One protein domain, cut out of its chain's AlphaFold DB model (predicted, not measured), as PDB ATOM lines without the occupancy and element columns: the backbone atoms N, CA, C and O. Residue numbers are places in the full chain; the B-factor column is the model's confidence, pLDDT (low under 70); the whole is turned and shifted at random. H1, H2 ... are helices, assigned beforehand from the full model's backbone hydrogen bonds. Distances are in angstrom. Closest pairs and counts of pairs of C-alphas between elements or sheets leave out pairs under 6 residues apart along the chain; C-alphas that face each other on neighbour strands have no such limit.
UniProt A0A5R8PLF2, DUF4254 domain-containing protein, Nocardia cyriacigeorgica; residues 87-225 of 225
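What this domain is: This is residues 87 to 225 of the 225 residues of the protein "DUF4254 domain-containing protein" of Nocardia cyriacigeorgica (UniProt A0A5R8PLF2). Two helical hairpins, H2 with H3 and H4 with H5, pack on each other slantwise, with H4 in the middle of the assembly and the short helix H1 packed on H2, H4 and H5. The turns of both hairpins lie toward the same end of the long axis, where the hairpins splay apart and residues 182 to 188 stick out; the long link 149 to 162 and the tail from residue 213 lie toward the other end. The printed part has 139 residues with five named helices, H1 to H5 in order along the chain, and no named strand: the class is all helix. It is compact, with a radius of gyration of the C-alphas of 15.5 A, and elongated, spanning 51 by 30 by 29 A.

Where its parts are: H1, residues 90 to 97, begins at C-alpha 90 (-18.312, -14.639, -26.299) and is 10.5 A long from first to last C-alpha. H2, residues 106 to 120, measures 20.9 A. H3, residues 127 to 148, measures 31.4 A. H4, residues 163 to 182, begins at C-alpha 163 (-18.229, -14.299, -13.894) and measures 29.3 A. H5, residues 187 to 212, is the longest at 37.7 A and ends at C-alpha 212 (-26.083, -6.065, -19.006).

How they stand to each other: H4 is the hub and touches the four other helices. H4 and H5 form a hairpin, running opposite ways at a shallow tilt of 28 degrees; their closest C-alphas, of Ala 177 and Ala 193, are 4.9 A apart. With residues 167 to 175 alone H4 touches H2, at a steep tilt of 46 degrees, the same way, closest at C-alphas Ala 115 and Ala 171, 4.7 A. H2 and H3 form the other hairpin, opposite ways at a shallow tilt of 12 degrees, closest at C-alphas Ala 110 and Leu 137, 5.8 A. Residues 134 to 142 of H3 touch residues 163 to 168 of H4, with the C-alphas of Met 138 and Gly 164 closest at 4.0 A. H1 touches H2, closest at C-alphas Cys 97 and Tyr 112, 4.6 A, and also H4 and H5; H3 is apart from H1 and H5. In H1, H2, H3 and H5 every O i to N i+4 pair is within hydrogen-bond range; in H4, 14 of 16 are.

The domain as a whole: The two C-alphas farthest apart, of Gly 154 and Asp 184, are 50.7 A apart. The printed part has no cut. The link from H3 to H4 is long, and its residues 157 to 158 pair in parallel with residues 216 to 217. The mean pLDDT of the printed part is 79.7; residues 122 to 129, 150 to 160 and 214 to 225 are under 70.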
ATOM      1  N   LEU A  87     -19.755  -5.681 -21.329       86.00
ATOM      2  CA  LEU A  87     -19.033  -6.947 -21.398       86.00
ATOM      3  C   LEU A  87     -18.724  -7.324 -22.861       86.00
ATOM      4  O   LEU A  87     -19.574  -7.108 -23.735       86.00
ATOM      5  N   PRO A  88     -17.537  -7.895 -23.132       90.25
ATOM      6  CA  PRO A  88     -17.182  -8.364 -24.463       90.25
ATOM      7  C   PRO A  88     -18.079  -9.536 -24.870       90.25
ATOM      8  O   PRO A  88     -18.585 -10.272 -24.017       90.25
ATOM      9  N   SER A  89     -18.275  -9.721 -26.177       89.62
ATOM     10  CA  SER A  89     -18.985 -10.890 -26.701       89.62
ATOM     11  C   SER A  89     -18.216 -12.179 -26.403       89.62
ATOM     12  O   SER A  89     -17.010 -12.161 -26.151       89.62
ATOM     13  N   LYS A  90     -18.921 -13.313 -26.461       87.00
ATOM     14  CA  LYS A  90     -18.312 -14.639 -26.299       87.00
ATOM     15  C   LYS A  90     -17.181 -14.879 -27.308       87.00
ATOM     16  O   LYS A  90     -16.181 -15.487 -26.949       87.00
ATOM     17  N   ASP A  91     -17.328 -14.367 -28.530       88.00
ATOM     18  CA  ASP A  91     -16.363 -14.565 -29.614       88.00
ATOM     19  C   ASP A  91     -15.055 -13.823 -29.309       88.00
ATOM     20  O   ASP A  91     -14.001 -14.447 -29.301       88.00
ATOM     21  N   LEU A  92     -15.135 -12.563 -28.856       90.19
ATOM     22  CA  LEU A  92     -13.963 -11.797 -28.410       90.19
ATOM     23  C   LEU A  92     -13.238 -12.464 -27.230       90.19
ATOM     24  O   LEU A  92     -12.014 -12.412 -27.142       90.19
ATOM     25  N   VAL A  93     -13.978 -13.077 -26.297       91.88
ATOM     26  CA  VAL A  93     -13.375 -13.819 -25.175       91.88
ATOM     27  C   VAL A  93     -12.662 -15.078 -25.672       91.88
ATOM     28  O   VAL A  93     -11.560 -15.364 -25.214       91.88
ATOM     29  N   LEU A  94     -13.256 -15.825 -26.608       90.81
ATOM     30  CA  LEU A  94     -12.635 -17.024 -27.182       90.81
ATOM     31  C   LEU A  94     -11.400 -16.691 -28.029       90.81
ATOM     32  O   LEU A  94     -10.397 -17.400 -27.935       90.81
ATOM     33  N   GLU A  95     -11.434 -15.600 -28.793       89.06
ATOM     34  CA  GLU A  95     -10.274 -15.060 -29.514       89.06
ATOM     35  C   GLU A  95      -9.155 -14.666 -28.545       89.06
ATOM     36  O   GLU A  95      -8.007 -15.069 -28.738       89.06
ATOM     37  N   ALA A  96      -9.490 -13.980 -27.445       91.75
ATOM     38  CA  ALA A  96      -8.521 -13.617 -26.413       91.75
ATOM     39  C   ALA A  96      -7.883 -14.852 -25.767       91.75
ATOM     40  O   ALA A  96      -6.662 -14.917 -25.647       91.75
ATOM     41  N   CYS A  97      -8.679 -15.875 -25.436       91.44
ATOM     42  CA  CYS A  97      -8.168 -17.162 -24.956       91.44
ATOM     43  C   CYS A  97      -7.276 -17.882 -25.983       91.44
ATOM     44  O   CYS A  97      -6.494 -18.742 -25.597       91.44
ATOM     45  N   SER A  98      -7.414 -17.566 -27.272       87.62
ATOM     46  CA  SER A  98      -6.617 -18.141 -28.366       87.62
ATOM     47  C   SER A  98      -5.376 -17.304 -28.703       87.62
ATOM     48  O   SER A  98      -4.609 -17.666 -29.593       87.62
ATOM     49  N   GLY A  99      -5.161 -16.190 -27.996       88.31
ATOM     50  CA  GLY A  99      -3.991 -15.327 -28.151       88.31
ATOM     51  C   GLY A  99      -4.243 -13.989 -28.848       88.31
ATOM     52  O   GLY A  99      -3.306 -13.198 -28.971       88.31
ATOM     53  N   THR A 100      -5.475 -13.702 -29.273       87.69
ATOM     54  CA  THR A 100      -5.796 -12.515 -30.076       87.69
ATOM     55  C   THR A 100      -6.679 -11.538 -29.306       87.69
ATOM     56  O   THR A 100      -7.809 -11.843 -28.947       87.69
ATOM     57  N   ILE A 101      -6.189 -10.314 -29.082       88.44
ATOM     58  CA  ILE A 101      -6.949  -9.239 -28.427       88.44
ATOM     59  C   ILE A 101      -7.178  -8.106 -29.432       88.44
ATOM     60  O   ILE A 101      -6.273  -7.327 -29.730       88.44
ATOM     61  N   HIS A 102      -8.408  -7.990 -29.934       81.44
ATOM     62  CA  HIS A 102      -8.779  -6.970 -30.925       81.44
ATOM     63  C   HIS A 102      -8.991  -5.575 -30.324       81.44
ATOM     64  O   HIS A 102      -8.866  -4.564 -31.018       81.44
ATOM     65  N   GLN A 103      -9.310  -5.502 -29.031       84.56
ATOM     66  CA  GLN A 103      -9.561  -4.246 -28.333       84.56
ATOM     67  C   GLN A 103      -9.081  -4.307 -26.879       84.56
ATOM     68  O   GLN A 103      -9.241  -5.342 -26.230       84.56
ATOM     69  N   PRO A 104      -8.537  -3.204 -26.335       85.81
ATOM     70  CA  PRO A 104      -8.148  -3.153 -24.934       85.81
ATOM     71  C   PRO A 104      -9.399  -3.253 -24.058       85.81
ATOM     72  O   PRO A 104     -10.281  -2.392 -24.103       85.81
ATOM     73  N   HIS A 105      -9.480  -4.324 -23.276       88.56
ATOM     74  CA  HIS A 105     -10.567  -4.563 -22.342       88.56
ATOM     75  C   HIS A 105     -10.056  -5.466 -21.209       88.56
ATOM     76  O   HIS A 105      -9.546  -6.548 -21.500       88.56
ATOM     77  N   PRO A 106     -10.239  -5.101 -19.929       91.50
ATOM     78  CA  PRO A 106      -9.627  -5.825 -18.810       91.50
ATOM     79  C   PRO A 106     -10.084  -7.285 -18.719       91.50
ATOM     80  O   PRO A 106      -9.312  -8.155 -18.345       91.50
ATOM     81  N   VAL A 107     -11.328  -7.576 -19.116       92.62
ATOM     82  CA  VAL A 107     -11.823  -8.962 -19.213       92.62
ATOM     83  C   VAL A 107     -11.125  -9.764 -20.321       92.62
ATOM     84  O   VAL A 107     -10.885 -10.948 -20.127       92.62
ATOM     85  N   LEU A 108     -10.784  -9.142 -21.457       93.88
ATOM     86  CA  LEU A 108     -10.085  -9.829 -22.552       93.88
ATOM     87  C   LEU A 108      -8.618 -10.079 -22.191       93.88
ATOM     88  O   LEU A 108      -8.114 -11.173 -22.411       93.88
ATOM     89  N   GLU A 109      -7.963  -9.098 -21.568       94.25
ATOM     90  CA  GLU A 109      -6.599  -9.239 -21.044       94.25
ATOM     91  C   GLU A 109      -6.530 -10.354 -19.990       94.25
ATOM     92  O   GLU A 109      -5.704 -11.257 -20.098       94.25
ATOM     93  N   ALA A 110      -7.465 -10.371 -19.035       93.75
ATOM     94  CA  ALA A 110      -7.531 -11.428 -18.032       93.75
ATOM     95  C   ALA A 110      -7.851 -12.806 -18.642       93.75
ATOM     96  O   ALA A 110      -7.290 -13.802 -18.198       93.75
ATOM     97  N   ALA A 111      -8.724 -12.891 -19.654       95.31
ATOM     98  CA  ALA A 111      -9.027 -14.150 -20.342       95.31
ATOM     99  C   ALA A 111      -7.797 -14.728 -21.063       95.31
ATOM    100  O   ALA A 111      -7.525 -15.924 -20.950       95.31
ATOM    101  N   TYR A 112      -7.027 -13.871 -21.738       94.25
ATOM    102  CA  TYR A 112      -5.748 -14.236 -22.346       94.25
ATOM    103  C   TYR A 112      -4.746 -14.753 -21.304       94.25
ATOM    104  O   TYR A 112      -4.181 -15.835 -21.466       94.25
ATOM    105  N   GLU A 113      -4.561 -14.026 -20.199       94.44
ATOM    106  CA  GLU A 113      -3.632 -14.430 -19.137       94.44
ATOM    107  C   GLU A 113      -4.062 -15.741 -18.462       94.44
ATOM    108  O   GLU A 113      -3.233 -16.615 -18.217       94.44
ATOM    109  N   LEU A 114      -5.365 -15.936 -18.230       94.25
ATOM    110  CA  LEU A 114      -5.909 -17.200 -17.724       94.25
ATOM    111  C   LEU A 114      -5.597 -18.366 -18.671       94.25
ATOM    112  O   LEU A 114      -5.210 -19.438 -18.205       94.25
ATOM    113  N   ALA A 115      -5.733 -18.176 -19.987       93.06
ATOM    114  CA  ALA A 115      -5.402 -19.208 -20.968       93.06
ATOM    115  C   ALA A 115      -3.902 -19.546 -20.939       93.06
ATOM    116  O   ALA A 115      -3.545 -20.719 -20.828       93.06
ATOM    117  N   ALA A 116      -3.032 -18.533 -20.904       91.50
ATOM    118  CA  ALA A 116      -1.587 -18.724 -20.776       91.50
ATOM    119  C   ALA A 116      -1.208 -19.491 -19.492       91.50
ATOM    120  O   ALA A 116      -0.352 -20.379 -19.510       91.50
ATOM    121  N   LEU A 117      -1.884 -19.205 -18.375       91.44
ATOM    122  CA  LEU A 117      -1.718 -19.933 -17.116       91.44
ATOM    123  C   LEU A 117      -2.173 -21.398 -17.216       91.44
ATOM    124  O   LEU A 117      -1.506 -22.276 -16.666       91.44
ATOM    125  N   HIS A 118      -3.269 -21.692 -17.924       90.81
ATOM    126  CA  HIS A 118      -3.724 -23.074 -18.156       90.81
ATOM    127  C   HIS A 118      -2.785 -23.857 -19.080       90.81
ATOM    128  O   HIS A 118      -2.586 -25.052 -18.864       90.81
ATOM    129  N   GLU A 119      -2.161 -23.203 -20.059       88.06
ATOM    130  CA  GLU A 119      -1.117 -23.813 -20.892       88.06
ATOM    131  C   GLU A 119       0.132 -24.153 -20.063       88.06
ATOM    132  O   GLU A 119       0.621 -25.291 -20.090       88.06
ATOM    133  N   ALA A 120       0.609 -23.193 -19.264       84.62
ATOM    134  CA  ALA A 120       1.798 -23.336 -18.422       84.62
ATOM    135  C   ALA A 120       1.604 -24.321 -17.250       84.62
ATOM    136  O   ALA A 120       2.527 -25.056 -16.885       84.62
ATOM    137  N   GLY A 121       0.394 -24.385 -16.684       70.50
ATOM    138  CA  GLY A 121       0.024 -25.178 -15.505       70.50
ATOM    139  C   GLY A 121       0.005 -26.700 -15.700       70.50
ATOM    140  O   GLY A 121      -0.353 -27.437 -14.782       70.50
ATOM    141  N   SER A 122       0.430 -27.199 -16.863       62.81
ATOM    142  CA  SER A 122       0.512 -28.630 -17.198       62.81
ATOM    143  C   SER A 122       1.512 -29.432 -16.337       62.81
ATOM    144  O   SER A 122       1.605 -30.651 -16.485       62.81
ATOM    145  N   THR A 123       2.286 -28.781 -15.458       59.53
ATOM    146  CA  THR A 123       3.334 -29.407 -14.632       59.53
ATOM    147  C   THR A 123       3.033 -29.282 -13.132       59.53
ATOM    148  O   THR A 123       2.614 -28.231 -12.655       59.53
ATOM    149  N   ALA A 124       3.266 -30.350 -12.357       54.69
ATOM    150  CA  ALA A 124       2.836 -30.462 -10.954       54.69
ATOM    151  C   ALA A 124       3.422 -29.400  -9.992       54.69
ATOM    152  O   ALA A 124       2.817 -29.120  -8.962       54.69
ATOM    153  N   ILE A 125       4.573 -28.801 -10.321       55.44
ATOM    154  CA  ILE A 125       5.241 -27.773  -9.499       55.44
ATOM    155  C   ILE A 125       4.633 -26.378  -9.739       55.44
ATOM    156  O   ILE A 125       4.583 -25.571  -8.817       55.44
ATOM    157  N   ALA A 126       4.087 -26.114 -10.931       59.31
ATOM    158  CA  ALA A 126       3.460 -24.834 -11.273       59.31
ATOM    159  C   ALA A 126       2.061 -24.652 -10.645       59.31
ATOM    160  O   ALA A 126       1.582 -23.534 -10.496       59.31
ATOM    161  N   VAL A 127       1.401 -25.736 -10.217       61.66
ATOM    162  CA  VAL A 127      -0.028 -25.736  -9.848       61.66
ATOM    163  C   VAL A 127      -0.376 -24.759  -8.711       61.66
ATOM    164  O   VAL A 127      -1.445 -24.153  -8.744       61.66
ATOM    165  N   GLY A 128       0.498 -24.582  -7.713       61.53
ATOM    166  CA  GLY A 128       0.218 -23.731  -6.544       61.53
ATOM    167  C   GLY A 128       0.299 -22.226  -6.827       61.53
ATOM    168  O   GLY A 128      -0.609 -21.471  -6.464       61.53
ATOM    169  N   GLU A 129       1.361 -21.791  -7.507       61.22
ATOM    170  CA  GLU A 129       1.558 -20.389  -7.904       61.22
ATOM    171  C   GLU A 129       0.538 -19.990  -8.980       61.22
ATOM    172  O   GLU A 129      -0.171 -18.993  -8.821       61.22
ATOM    173  N   THR A 130       0.328 -20.856  -9.979       77.19
ATOM    174  CA  THR A 130      -0.681 -20.671 -11.031       77.19
ATOM    175  C   THR A 130      -2.102 -20.589 -10.467       77.19
ATOM    176  O   THR A 130      -2.908 -19.787 -10.937       77.19
ATOM    177  N   ALA A 131      -2.448 -21.362  -9.428       80.50
ATOM    178  CA  ALA A 131      -3.780 -21.294  -8.821       80.50
ATOM    179  C   ALA A 131      -4.055 -19.955  -8.119       80.50
ATOM    180  O   ALA A 131      -5.182 -19.455  -8.186       80.50
ATOM    181  N   SER A 132      -3.046 -19.378  -7.464       83.94
ATOM    182  CA  SER A 132      -3.169 -18.086  -6.780       83.94
ATOM    183  C   SER A 132      -3.277 -16.933  -7.777       83.94
ATOM    184  O   SER A 132      -4.107 -16.039  -7.605       83.94
ATOM    185  N   GLU A 133      -2.489 -16.976  -8.850       89.00
ATOM    186  CA  GLU A 133      -2.532 -15.985  -9.927       89.00
ATOM    187  C   GLU A 133      -3.872 -16.018 -10.675       89.00
ATOM    188  O   GLU A 133      -4.538 -14.991 -10.811       89.00
ATOM    189  N   ARG A 134      -4.361 -17.218 -11.005       91.06
ATOM    190  CA  ARG A 134      -5.698 -17.444 -11.569       91.06
ATOM    191  C   ARG A 134      -6.801 -16.855 -10.685       91.06
ATOM    192  O   ARG A 134      -7.663 -16.125 -11.167       91.06
ATOM    193  N   ALA A 135      -6.747 -17.093  -9.372       89.62
ATOM    194  CA  ALA A 135      -7.707 -16.521  -8.425       89.62
ATOM    195  C   ALA A 135      -7.637 -14.981  -8.345       89.62
ATOM    196  O   ALA A 135      -8.651 -14.328  -8.091       89.62
ATOM    197  N   ASN A 136      -6.464 -14.378  -8.562       90.62
ATOM    198  CA  ASN A 136      -6.322 -12.923  -8.637       90.62
ATOM    199  C   ASN A 136      -6.978 -12.356  -9.898       90.62
ATOM    200  O   ASN A 136      -7.720 -11.379  -9.791       90.62
ATOM    201  N   LEU A 137      -6.774 -12.994 -11.053       91.69
ATOM    202  CA  LEU A 137      -7.406 -12.597 -12.315       91.69
ATOM    203  C   LEU A 137      -8.929 -12.720 -12.245       91.69
ATOM    204  O   LEU A 137      -9.638 -11.767 -12.569       91.69
ATOM    205  N   MET A 138      -9.436 -13.837 -11.715       91.38
ATOM    206  CA  MET A 138     -10.869 -14.042 -11.480       91.38
ATOM    207  C   MET A 138     -11.469 -12.924 -10.613       91.38
ATOM    208  O   MET A 138     -12.468 -12.312 -10.989       91.38
ATOM    209  N   ARG A 139     -10.825 -12.593  -9.485       88.62
ATOM    210  CA  ARG A 139     -11.267 -11.493  -8.610       88.62
ATOM    211  C   ARG A 139     -11.174 -10.125  -9.285       88.62
ATOM    212  O   ARG A 139     -12.006  -9.261  -9.013       88.62
ATOM    213  N   GLY A 140     -10.173  -9.913 -10.137       89.62
ATOM    214  CA  GLY A 140     -10.024  -8.698 -10.937       89.62
ATOM    215  C   GLY A 140     -11.199  -8.496 -11.893       89.62
ATOM    216  O   GLY A 140     -11.779  -7.410 -11.923       89.62
ATOM    217  N   ILE A 141     -11.599  -9.561 -12.593       89.12
ATOM    218  CA  ILE A 141     -12.784  -9.587 -13.460       89.12
ATOM    219  C   ILE A 141     -14.045  -9.261 -12.655       89.12
ATOM    220  O   ILE A 141     -14.784  -8.346 -13.016       89.12
ATOM    221  N   ASP A 142     -14.276  -9.969 -11.547       88.06
ATOM    222  CA  ASP A 142     -15.485  -9.796 -10.734       88.06
ATOM    223  C   ASP A 142     -15.588  -8.370 -10.164       88.06
ATOM    224  O   ASP A 142     -16.658  -7.759 -10.189       88.06
ATOM    225  N   ARG A 143     -14.463  -7.790  -9.726       87.56
ATOM    226  CA  ARG A 143     -14.399  -6.396  -9.262       87.56
ATOM    227  C   ARG A 143     -14.677  -5.403 -10.384       87.56
ATOM    228  O   ARG A 143     -15.381  -4.421 -10.163       87.56
ATOM    229  N   TRP A 144     -14.116  -5.630 -11.569       89.88
ATOM    230  CA  TRP A 144     -14.376  -4.769 -12.718       89.88
ATOM    231  C   TRP A 144     -15.860  -4.799 -13.095       89.88
ATOM    232  O   TRP A 144     -16.456  -3.746 -13.295       89.88
ATOM    233  N   ILE A 145     -16.476  -5.981 -13.103       86.00
ATOM    234  CA  ILE A 145     -17.909  -6.145 -13.364       86.00
ATOM    235  C   ILE A 145     -18.741  -5.383 -12.338       86.00
ATOM    236  O   ILE A 145     -19.579  -4.575 -12.728       86.00
ATOM    237  N   ALA A 146     -18.476  -5.581 -11.046       83.31
ATOM    238  CA  ALA A 146     -19.205  -4.899  -9.980       83.31
ATOM    239  C   ALA A 146     -19.095  -3.364 -10.064       83.31
ATOM    240  O   ALA A 146     -20.025  -2.661  -9.680       83.31
ATOM    241  N   ALA A 147     -17.975  -2.843 -10.577       83.19
ATOM    242  CA  ALA A 147     -17.743  -1.409 -10.721       83.19
ATOM    243  C   ALA A 147     -18.330  -0.795 -12.006       83.19
ATOM    244  O   ALA A 147     -18.557   0.413 -12.034       83.19
ATOM    245  N   ASN A 148     -18.533  -1.582 -13.070       81.94
ATOM    246  CA  ASN A 148     -18.871  -1.061 -14.404       81.94
ATOM    247  C   ASN A 148     -20.254  -1.484 -14.919       81.94
ATOM    248  O   ASN A 148     -20.767  -0.842 -15.836       81.94
ATOM    249  N   LEU A 149     -20.869  -2.529 -14.358       78.19
ATOM    250  CA  LEU A 149     -22.214  -2.964 -14.736       78.19
ATOM    251  C   LEU A 149     -23.292  -2.347 -13.829       78.19
ATOM    252  O   LEU A 149     -23.011  -2.013 -12.675       78.19
ATOM    253  N   PRO A 150     -24.531  -2.177 -14.336       67.00
ATOM    254  CA  PRO A 150     -25.632  -1.633 -13.554       67.00
ATOM    255  C   PRO A 150     -25.824  -2.412 -12.254       67.00
ATOM    256  O   PRO A 150     -25.793  -3.645 -12.251       67.00
ATOM    257  N   ALA A 151     -26.072  -1.690 -11.156       60.50
ATOM    258  CA  ALA A 151     -26.429  -2.317  -9.893       60.50
ATOM    259  C   ALA A 151     -27.636  -3.244 -10.130       60.50
ATOM    260  O   ALA A 151     -28.631  -2.800 -10.716       60.50
ATOM    261  N   PRO A 152     -27.578  -4.518  -9.717       59.06
ATOM    262  CA  PRO A 152     -28.612  -5.447 -10.128       59.06
ATOM    263  C   PRO A 152     -29.965  -5.079  -9.507       59.06
ATOM    264  O   PRO A 152     -30.026  -4.554  -8.390       59.06
ATOM    265  N   LEU A 153     -31.070  -5.412 -10.169       56.38
ATOM    266  CA  LEU A 153     -32.408  -5.145  -9.635       56.38
ATOM    267  C   LEU A 153     -32.627  -5.890  -8.300       56.38
ATOM    268  O   LEU A 153     -32.057  -6.955  -8.064       56.38
ATOM    269  N   GLY A 154     -33.416  -5.308  -7.390       45.41
ATOM    270  CA  GLY A 154     -33.574  -5.758  -5.991       45.41
ATOM    271  C   GLY A 154     -34.029  -7.211  -5.786       45.41
ATOM    272  O   GLY A 154     -33.860  -7.741  -4.696       45.41
ATOM    273  N   ALA A 155     -34.560  -7.853  -6.830       48.62
ATOM    274  CA  ALA A 155     -35.041  -9.237  -6.833       48.62
ATOM    275  C   ALA A 155     -34.280 -10.151  -7.820       48.62
ATOM    276  O   ALA A 155     -34.761 -11.229  -8.163       48.62
ATOM    277  N   ALA A 156     -33.124  -9.715  -8.325       56.12
ATOM    278  CA  ALA A 156     -32.344 -10.481  -9.288       56.12
ATOM    279  C   ALA A 156     -31.800 -11.782  -8.665       56.12
ATOM    280  O   ALA A 156     -31.266 -11.781  -7.553       56.12
ATOM    281  N   TYR A 157     -31.939 -12.894  -9.393       50.53
ATOM    282  CA  TYR A 157     -31.488 -14.215  -8.950       50.53
ATOM    283  C   TYR A 157     -29.977 -14.196  -8.683       50.53
ATOM    284  O   TYR A 157     -29.200 -13.718  -9.513       50.53
ATOM    285  N   MET A 158     -29.566 -14.726  -7.530       50.28
ATOM    286  CA  MET A 158     -28.156 -14.915  -7.198       50.28
ATOM    287  C   MET A 158     -27.613 -16.074  -8.026       50.28
ATOM    288  O   MET A 158     -28.139 -17.187  -7.975       50.28
ATOM    289  N   HIS A 159     -26.554 -15.825  -8.783       57.94
ATOM    290  CA  HIS A 159     -25.803 -16.921  -9.369       57.94
ATOM    291  C   HIS A 159     -24.947 -17.624  -8.324       57.94
ATOM    292  O   HIS A 159     -24.363 -16.985  -7.455       57.94
ATOM    293  N   THR A 160     -24.826 -18.944  -8.437       57.97
ATOM    294  CA  THR A 160     -23.932 -19.747  -7.591       57.97
ATOM    295  C   THR A 160     -22.459 -19.589  -7.966       57.97
ATOM    296  O   THR A 160     -21.590 -20.082  -7.255       57.97
ATOM    297  N   GLU A 161     -22.164 -18.919  -9.080       70.50
ATOM    298  CA  GLU A 161     -20.819 -18.786  -9.629       70.50
ATOM    299  C   GLU A 161     -20.537 -17.341 -10.040       70.50
ATOM    300  O   GLU A 161     -21.437 -16.606 -10.453       70.50
ATOM    301  N   THR A 162     -19.278 -16.924  -9.920       81.81
ATOM    302  CA  THR A 162     -18.843 -15.590 -10.342       81.81
ATOM    303  C   THR A 162     -18.509 -15.572 -11.832       81.81
ATOM    304  O   THR A 162     -18.189 -16.611 -12.418       81.81
ATOM    305  N   MET A 163     -18.561 -14.400 -12.470       87.50
ATOM    306  CA  MET A 163     -18.229 -14.299 -13.894       87.50
ATOM    307  C   MET A 163     -16.752 -14.632 -14.137       87.50
ATOM    308  O   MET A 163     -16.429 -15.295 -15.122       87.50
ATOM    309  N   GLY A 164     -15.868 -14.261 -13.205       88.62
ATOM    310  CA  GLY A 164     -14.466 -14.671 -13.205       88.62
ATOM    311  C   GLY A 164     -14.300 -16.193 -13.247       88.62
ATOM    312  O   GLY A 164     -13.479 -16.690 -14.011       88.62
ATOM    313  N   SER A 165     -15.121 -16.951 -12.510       89.44
ATOM    314  CA  SER A 165     -15.111 -18.427 -12.540       89.44
ATOM    315  C   SER A 165     -15.542 -19.002 -13.891       89.44
ATOM    316  O   SER A 165     -14.949 -19.959 -14.391       89.44
ATOM    317  N   VAL A 166     -16.554 -18.406 -14.523       91.50
ATOM    318  CA  VAL A 166     -16.999 -18.825 -15.861       91.50
ATOM    319  C   VAL A 166     -15.910 -18.561 -16.904       91.50
ATOM    320  O   VAL A 166     -15.618 -19.451 -17.703       91.50
ATOM    321  N   ILE A 167     -15.280 -17.382 -16.874       93.31
ATOM    322  CA  ILE A 167     -14.192 -17.020 -17.797       93.31
ATOM    323  C   ILE A 167     -12.964 -17.911 -17.581       93.31
ATOM    324  O   ILE A 167     -12.365 -18.361 -18.552       93.31
ATOM    325  N   ASP A 168     -12.633 -18.252 -16.335       93.38
ATOM    326  CA  ASP A 168     -11.559 -19.203 -16.038       93.38
ATOM    327  C   ASP A 168     -11.795 -20.577 -16.682       93.38
ATOM    328  O   ASP A 168     -10.899 -21.155 -17.302       93.38
ATOM    329  N   ARG A 169     -13.022 -21.104 -16.595       92.81
ATOM    330  CA  ARG A 169     -13.355 -22.371 -17.254       92.81
ATOM    331  C   ARG A 169     -13.369 -22.253 -18.773       92.81
ATOM    332  O   ARG A 169     -12.950 -23.203 -19.429       92.81
ATOM    333  N   LEU A 170     -13.827 -21.130 -19.328       93.31
ATOM    334  CA  LEU A 170     -13.727 -20.863 -20.765       93.31
ATOM    335  C   LEU A 170     -12.272 -20.915 -21.230       93.31
ATOM    336  O   LEU A 170     -11.972 -21.631 -22.182       93.31
ATOM    337  N   ALA A 171     -11.372 -20.230 -20.526       94.44
ATOM    338  CA  ALA A 171      -9.944 -20.250 -20.815       94.44
ATOM    339  C   ALA A 171      -9.381 -21.678 -20.748       94.44
ATOM    340  O   ALA A 171      -8.768 -22.152 -21.705       94.44
ATOM    341  N   ARG A 172      -9.685 -22.418 -19.674       94.06
ATOM    342  CA  ARG A 172      -9.259 -23.815 -19.515       94.06
ATOM    343  C   ARG A 172      -9.716 -24.711 -20.663       94.06
ATOM    344  O   ARG A 172      -8.915 -25.466 -21.209       94.06
ATOM    345  N   TYR A 173     -11.007 -24.693 -20.991       92.44
ATOM    346  CA  TYR A 173     -11.548 -25.565 -22.034       92.44
ATOM    347  C   TYR A 173     -11.146 -25.111 -23.437       92.44
ATOM    348  O   TYR A 173     -11.006 -25.973 -24.296       92.44
ATOM    349  N   SER A 174     -10.872 -23.820 -23.654       91.38
ATOM    350  CA  SER A 174     -10.255 -23.339 -24.895       91.38
ATOM    351  C   SER A 174      -8.887 -23.985 -25.094       91.38
ATOM    352  O   SER A 174      -8.647 -24.617 -26.120       91.38
ATOM    353  N   VAL A 175      -8.025 -23.932 -24.076       90.69
ATOM    354  CA  VAL A 175      -6.695 -24.555 -24.125       90.69
ATOM    355  C   VAL A 175      -6.796 -26.065 -24.351       90.69
ATOM    356  O   VAL A 175      -6.107 -26.612 -25.210       90.69
ATOM    357  N   LEU A 176      -7.683 -26.756 -23.627       89.81
ATOM    358  CA  LEU A 176      -7.872 -28.203 -23.789       89.81
ATOM    359  C   LEU A 176      -8.395 -28.579 -25.181       89.81
ATOM    360  O   LEU A 176      -7.916 -29.551 -25.764       89.81
ATOM    361  N   ALA A 177      -9.351 -27.820 -25.716       86.88
ATOM    362  CA  ALA A 177      -9.940 -28.058 -27.030       86.88
ATOM    363  C   ALA A 177      -8.906 -27.886 -28.156       86.88
ATOM    364  O   ALA A 177      -8.783 -28.756 -29.019       86.88
ATOM    365  N   HIS A 178      -8.101 -26.820 -28.103       86.19
ATOM    366  CA  HIS A 178      -7.028 -26.581 -29.071       86.19
ATOM    367  C   HIS A 178      -5.876 -27.585 -28.926       86.19
ATOM    368  O   HIS A 178      -5.370 -28.105 -29.923       86.19
ATOM    369  N   ALA A 179      -5.492 -27.942 -27.696       85.56
ATOM    370  CA  ALA A 179      -4.484 -28.973 -27.458       85.56
ATOM    371  C   ALA A 179      -4.922 -30.348 -27.994       85.56
ATOM    372  O   ALA A 179      -4.086 -31.107 -28.483       85.56
ATOM    373  N   ALA A 180      -6.219 -30.663 -27.953       84.62
ATOM    374  CA  ALA A 180      -6.752 -31.920 -28.470       84.62
ATOM    375  C   ALA A 180      -6.722 -32.029 -30.011       84.62
ATOM    376  O   ALA A 180      -6.820 -33.130 -30.546       84.62
ATOM    377  N   LEU A 181      -6.564 -30.916 -30.741       81.44
ATOM    378  CA  LEU A 181      -6.364 -30.943 -32.199       81.44
ATOM    379  C   LEU A 181      -4.930 -31.309 -32.597       81.44
ATOM    380  O   LEU A 181      -4.700 -31.815 -33.693       81.44
ATOM    381  N   THR A 182      -3.959 -31.003 -31.737       79.56
ATOM    382  CA  THR A 182      -2.524 -31.153 -32.037       79.56
ATOM    383  C   THR A 182      -1.912 -32.397 -31.404       79.56
ATOM    384  O   THR A 182      -0.879 -32.882 -31.865       79.56
ATOM    385  N   ARG A 183      -2.533 -32.924 -30.347       78.00
ATOM    386  CA  ARG A 183      -2.117 -34.150 -29.663       78.00
ATOM    387  C   ARG A 183      -2.840 -35.357 -30.254       78.00
ATOM    388  O   ARG A 183      -3.967 -35.244 -30.724       78.00
ATOM    389  N   ASP A 184      -2.218 -36.531 -30.155       78.00
ATOM    390  CA  ASP A 184      -2.862 -37.821 -30.445       78.00
ATOM    391  C   ASP A 184      -3.830 -38.199 -29.303       78.00
ATOM    392  O   ASP A 184      -3.635 -39.152 -28.546       78.00
ATOM    393  N   THR A 185      -4.825 -37.337 -29.081       78.50
ATOM    394  CA  THR A 185      -5.876 -37.496 -28.073       78.50
ATOM    395  C   THR A 185      -6.975 -38.408 -28.580       78.50
ATOM    396  O   THR A 185      -7.272 -38.477 -29.775       78.50
ATOM    397  N   ARG A 186      -7.634 -39.110 -27.657       80.50
ATOM    398  CA  ARG A 186      -8.700 -40.042 -28.036       80.50
ATOM    399  C   ARG A 186      -9.898 -39.255 -28.588       80.50
ATOM    400  O   ARG A 186     -10.213 -38.197 -28.044       80.50
ATOM    401  N   PRO A 187     -10.647 -39.781 -29.578       77.94
ATOM    402  CA  PRO A 187     -11.778 -39.060 -30.176       77.94
ATOM    403  C   PRO A 187     -12.817 -38.539 -29.168       77.94
ATOM    404  O   PRO A 187     -13.388 -37.468 -29.356       77.94
ATOM    405  N   TRP A 188     -13.041 -39.263 -28.068       79.69
ATOM    406  CA  TRP A 188     -13.971 -38.845 -27.015       79.69
ATOM    407  C   TRP A 188     -13.437 -37.692 -26.148       79.69
ATOM    408  O   TRP A 188     -14.234 -36.895 -25.663       79.69
ATOM    409  N   GLU A 189     -12.118 -37.567 -25.959       79.88
ATOM    410  CA  GLU A 189     -11.493 -36.461 -25.209       79.88
ATOM    411  C   GLU A 189     -11.603 -35.160 -25.998       79.88
ATOM    412  O   GLU A 189     -11.981 -34.129 -25.441       79.88
ATOM    413  N   LEU A 190     -11.341 -35.241 -27.307       83.00
ATOM    414  CA  LEU A 190     -11.561 -34.153 -28.253       83.00
ATOM    415  C   LEU A 190     -13.022 -33.692 -28.191       83.00
ATOM    416  O   LEU A 190     -13.293 -32.532 -27.887       83.00
ATOM    417  N   HIS A 191     -13.965 -34.613 -28.413       81.56
ATOM    418  CA  HIS A 191     -15.393 -34.302 -28.390       81.56
ATOM    419  C   HIS A 191     -15.828 -33.669 -27.061       81.56
ATOM    420  O   HIS A 191     -16.494 -32.638 -27.063       81.56
ATOM    421  N   PHE A 192     -15.395 -34.231 -25.930       85.75
ATOM    422  CA  PHE A 192     -15.716 -33.697 -24.611       85.75
ATOM    423  C   PHE A 192     -15.191 -32.269 -24.412       85.75
ATOM    424  O   PHE A 192     -15.933 -31.412 -23.932       85.75
ATOM    425  N   ALA A 193     -13.935 -31.991 -24.776       84.62
ATOM    426  CA  ALA A 193     -13.346 -30.664 -24.611       84.62
ATOM    427  C   ALA A 193     -14.086 -29.606 -25.445       84.62
ATOM    428  O   ALA A 193     -14.440 -28.549 -24.920       84.62
ATOM    429  N   TRP A 194     -14.385 -29.919 -26.707       86.00
ATOM    430  CA  TRP A 194     -15.120 -29.023 -27.602       86.00
ATOM    431  C   TRP A 194     -16.580 -28.830 -27.187       86.00
ATOM    432  O   TRP A 194     -17.064 -27.699 -27.185       86.00
ATOM    433  N   GLN A 195     -17.269 -29.895 -26.765       86.25
ATOM    434  CA  GLN A 195     -18.635 -29.788 -26.249       86.25
ATOM    435  C   GLN A 195     -18.680 -28.887 -25.008       86.25
ATOM    436  O   GLN A 195     -19.505 -27.976 -24.931       86.25
ATOM    437  N   ARG A 196     -17.765 -29.091 -24.050       88.75
ATOM    438  CA  ARG A 196     -17.703 -28.265 -22.837       88.75
ATOM    439  C   ARG A 196     -17.379 -26.809 -23.131       88.75
ATOM    440  O   ARG A 196     -17.952 -25.929 -22.490       88.75
ATOM    441  N   LEU A 197     -16.513 -26.544 -24.106       89.50
ATOM    442  CA  LEU A 197     -16.228 -25.184 -24.553       89.50
ATOM    443  C   LEU A 197     -17.475 -24.508 -25.144       89.50
ATOM    444  O   LEU A 197     -17.765 -23.362 -24.801       89.50
ATOM    445  N   ALA A 198     -18.241 -25.220 -25.976       85.81
ATOM    446  CA  ALA A 198     -19.466 -24.699 -26.580       85.81
ATOM    447  C   ALA A 198     -20.545 -24.385 -25.529       85.81
ATOM    448  O   ALA A 198     -21.114 -23.292 -25.535       85.81
ATOM    449  N   GLU A 199     -20.780 -25.302 -24.584       85.38
ATOM    450  CA  GLU A 199     -21.726 -25.108 -23.476       85.38
ATOM    451  C   GLU A 199     -21.365 -23.880 -22.626       85.38
ATOM    452  O   GLU A 199     -22.224 -23.050 -22.322       85.38
ATOM    453  N   LEU A 200     -20.083 -23.723 -22.277       88.94
ATOM    454  CA  LEU A 200     -19.610 -22.571 -21.509       88.94
ATOM    455  C   LEU A 200     -19.696 -21.262 -22.300       88.94
ATOM    456  O   LEU A 200     -19.979 -20.222 -21.711       88.94
ATOM    457  N   SER A 201     -19.468 -21.297 -23.615       87.25
ATOM    458  CA  SER A 201     -19.548 -20.114 -24.482       87.25
ATOM    459  C   SER A 201     -20.980 -19.586 -24.583       87.25
ATOM    460  O   SER A 201     -21.207 -18.380 -24.460       87.25
ATOM    461  N   LEU A 202     -21.956 -20.489 -24.723       84.00
ATOM    462  CA  LEU A 202     -23.379 -20.142 -24.673       84.00
ATOM    463  C   LEU A 202     -23.766 -19.610 -23.290       84.00
ATOM    464  O   LEU A 202     -24.323 -18.518 -23.196       84.00
ATOM    465  N   GLY A 203     -23.371 -20.309 -22.222       82.25
ATOM    466  CA  GLY A 203     -23.629 -19.869 -20.849       82.25
ATOM    467  C   GLY A 203     -23.026 -18.499 -20.520       82.25
ATOM    468  O   GLY A 203     -23.635 -17.719 -19.793       82.25
ATOM    469  N   TYR A 204     -21.859 -18.162 -21.081       88.31
ATOM    470  CA  TYR A 204     -21.280 -16.820 -20.976       88.31
ATOM    471  C   TYR A 204     -22.086 -15.778 -21.756       88.31
ATOM    472  O   TYR A 204     -22.272 -14.666 -21.266       88.31
ATOM    473  N   GLY A 205     -22.562 -16.112 -22.959       83.81
ATOM    474  CA  GLY A 205     -23.408 -15.230 -23.761       83.81
ATOM    475  C   GLY A 205     -24.670 -14.818 -23.005       83.81
ATOM    476  O   GLY A 205     -24.887 -13.623 -22.787       83.81
ATOM    477  N   ASP A 206     -25.425 -15.806 -22.524       81.50
ATOM    478  CA  ASP A 206     -26.630 -15.605 -21.707       81.50
ATOM    479  C   ASP A 206     -26.282 -14.848 -20.415       81.50
ATOM    480  O   ASP A 206     -26.881 -13.818 -20.101       81.50
ATOM    481  N   LEU A 207     -25.195 -15.293 -19.770       82.88
ATOM    482  CA  LEU A 207     -24.383 -14.609 -18.765       82.88
ATOM    483  C   LEU A 207     -24.386 -13.078 -18.892       82.88
ATOM    484  O   LEU A 207     -24.960 -12.300 -18.123       82.88
ATOM    485  N   SER A 208     -23.652 -12.662 -19.912       85.44
ATOM    486  CA  SER A 208     -23.337 -11.279 -20.219       85.44
ATOM    487  C   SER A 208     -24.586 -10.464 -20.548       85.44
ATOM    488  O   SER A 208     -24.669  -9.293 -20.169       85.44
ATOM    489  N   PHE A 209     -25.573 -11.080 -21.203       80.19
ATOM    490  CA  PHE A 209     -26.836 -10.442 -21.548       80.19
ATOM    491  C   PHE A 209     -27.688 -10.163 -20.301       80.19
ATOM    492  O   PHE A 209     -28.208  -9.057 -20.127       80.19
ATOM    493  N   GLU A 210     -27.787 -11.131 -19.391       75.12
ATOM    494  CA  GLU A 210     -28.523 -10.982 -18.133       75.12
ATOM    495  C   GLU A 210     -27.871  -9.960 -17.186       75.12
ATOM    496  O   GLU A 210     -28.572  -9.184 -16.535       75.12
ATOM    497  N   LEU A 211     -26.534  -9.893 -17.143       76.00
ATOM    498  CA  LEU A 211     -25.821  -8.855 -16.383       76.00
ATOM    499  C   LEU A 211     -25.997  -7.464 -16.994       76.00
ATOM    500  O   LEU A 211     -26.264  -6.507 -16.273       76.00
ATOM    501  N   ALA A 212     -25.896  -7.342 -18.320       77.62
ATOM    502  CA  ALA A 212     -26.083  -6.065 -19.006       77.62
ATOM    503  C   ALA A 212     -27.516  -5.520 -18.868       77.62
ATOM    504  O   ALA A 212     -27.714  -4.307 -18.860       77.62
ATOM    505  N   SER A 213     -28.508  -6.404 -18.735       72.56
ATOM    506  CA  SER A 213     -29.912  -6.042 -18.493       72.56
ATOM    507  C   SER A 213     -30.262  -5.849 -17.009       72.56
ATOM    508  O   SER A 213     -31.389  -5.468 -16.697       72.56
ATOM    509  N   GLY A 214     -29.321  -6.086 -16.084       63.03
ATOM    510  CA  GLY A 214     -29.542  -5.974 -14.636       63.03
ATOM    511  C   GLY A 214     -30.448  -7.066 -14.049       63.03
ATOM    512  O   GLY A 214     -30.893  -6.947 -12.902       63.03
ATOM    513  N   ALA A 215     -30.721  -8.121 -14.821       57.91
ATOM    514  CA  ALA A 215     -31.608  -9.224 -14.464       57.91
ATOM    515  C   ALA A 215     -30.981 -10.202 -13.452       57.91
ATOM    516  O   ALA A 215     -31.705 -10.973 -12.815       57.91
ATOM    517  N   ARG A 216     -29.652 -10.161 -13.264       59.50
ATOM    518  CA  ARG A 216     -28.920 -11.099 -12.401       59.50
ATOM    519  C   ARG A 216     -27.908 -10.431 -11.474       59.50
ATOM    520  O   ARG A 216     -27.243  -9.476 -11.865       59.50
ATOM    521  N   ARG A 217     -27.780 -10.949 -10.243       56.03
ATOM    522  CA  ARG A 217     -26.737 -10.547  -9.279       56.03
ATOM    523  C   ARG A 217     -25.630 -11.599  -9.269       56.03
ATOM    524  O   ARG A 217     -25.915 -12.790  -9.130       56.03
ATOM    525  N   LEU A 218     -24.375 -11.165  -9.357       58.94
ATOM    526  CA  LEU A 218     -23.237 -12.011  -8.992       58.94
ATOM    527  C   LEU A 218     -23.094 -12.063  -7.459       58.94
ATOM    528  O   LEU A 218     -23.565 -11.142  -6.784       58.94
ATOM    529  N   PRO A 219     -22.461 -13.111  -6.895       60.16
ATOM    530  CA  PRO A 219     -22.098 -13.132  -5.484       60.16
ATOM    531  C   PRO A 219     -21.270 -11.898  -5.131       60.16
ATOM    532  O   PRO A 219     -20.249 -11.629  -5.765       60.16
ATOM    533  N   ASP A 220     -21.709 -11.153  -4.120       56.00
ATOM    534  CA  ASP A 220     -20.983  -9.983  -3.644       56.00
ATOM    535  C   ASP A 220     -19.749 -10.446  -2.855       56.00
ATOM    536  O   ASP A 220     -19.830 -10.811  -1.683       56.00
ATOM    537  N   LEU A 221     -18.590 -10.487  -3.515       54.53
ATOM    538  CA  LEU A 221     -17.315 -10.825  -2.871       54.53
ATOM    539  C   LEU A 221     -16.769  -9.675  -2.005       54.53
ATOM    540  O   LEU A 221     -15.703  -9.811  -1.406       54.53
ATOM    541  N   THR A 222     -17.476  -8.544  -1.923       50.81
ATOM    542  CA  THR A 222     -17.036  -7.345  -1.193       50.81
ATOM    543  C   THR A 222     -17.226  -7.460   0.330       50.81
ATOM    544  O   THR A 222     -16.765  -6.596   1.069       50.81
ATOM    545  N   GLY A 223     -17.869  -8.528   0.822       42.16
ATOM    546  CA  GLY A 223     -18.234  -8.705   2.235       42.16
ATOM    547  C   GLY A 223     -17.232  -9.435   3.144       42.16
ATOM    548  O   GLY A 223     -17.539  -9.613   4.318       42.16
ATOM    549  N   ALA A 224     -16.069  -9.870   2.652       35.47
ATOM    550  CA  ALA A 224     -15.058 -10.544   3.478       35.47
ATOM    551  C   ALA A 224     -13.775  -9.700   3.565       35.47
ATOM    552  O   ALA A 224     -12.842  -9.891   2.782       35.47
ATOM    553  N   GLN A 225     -13.773  -8.735   4.490       38.66
ATOM    554  CA  GLN A 225     -12.548  -8.161   5.063       38.66
ATOM    555  C   GLN A 225     -12.085  -9.003   6.249       38.66
ATOM    556  O   GLN A 225     -12.966  -9.495   6.990       38.66
TER     557      GLN A 225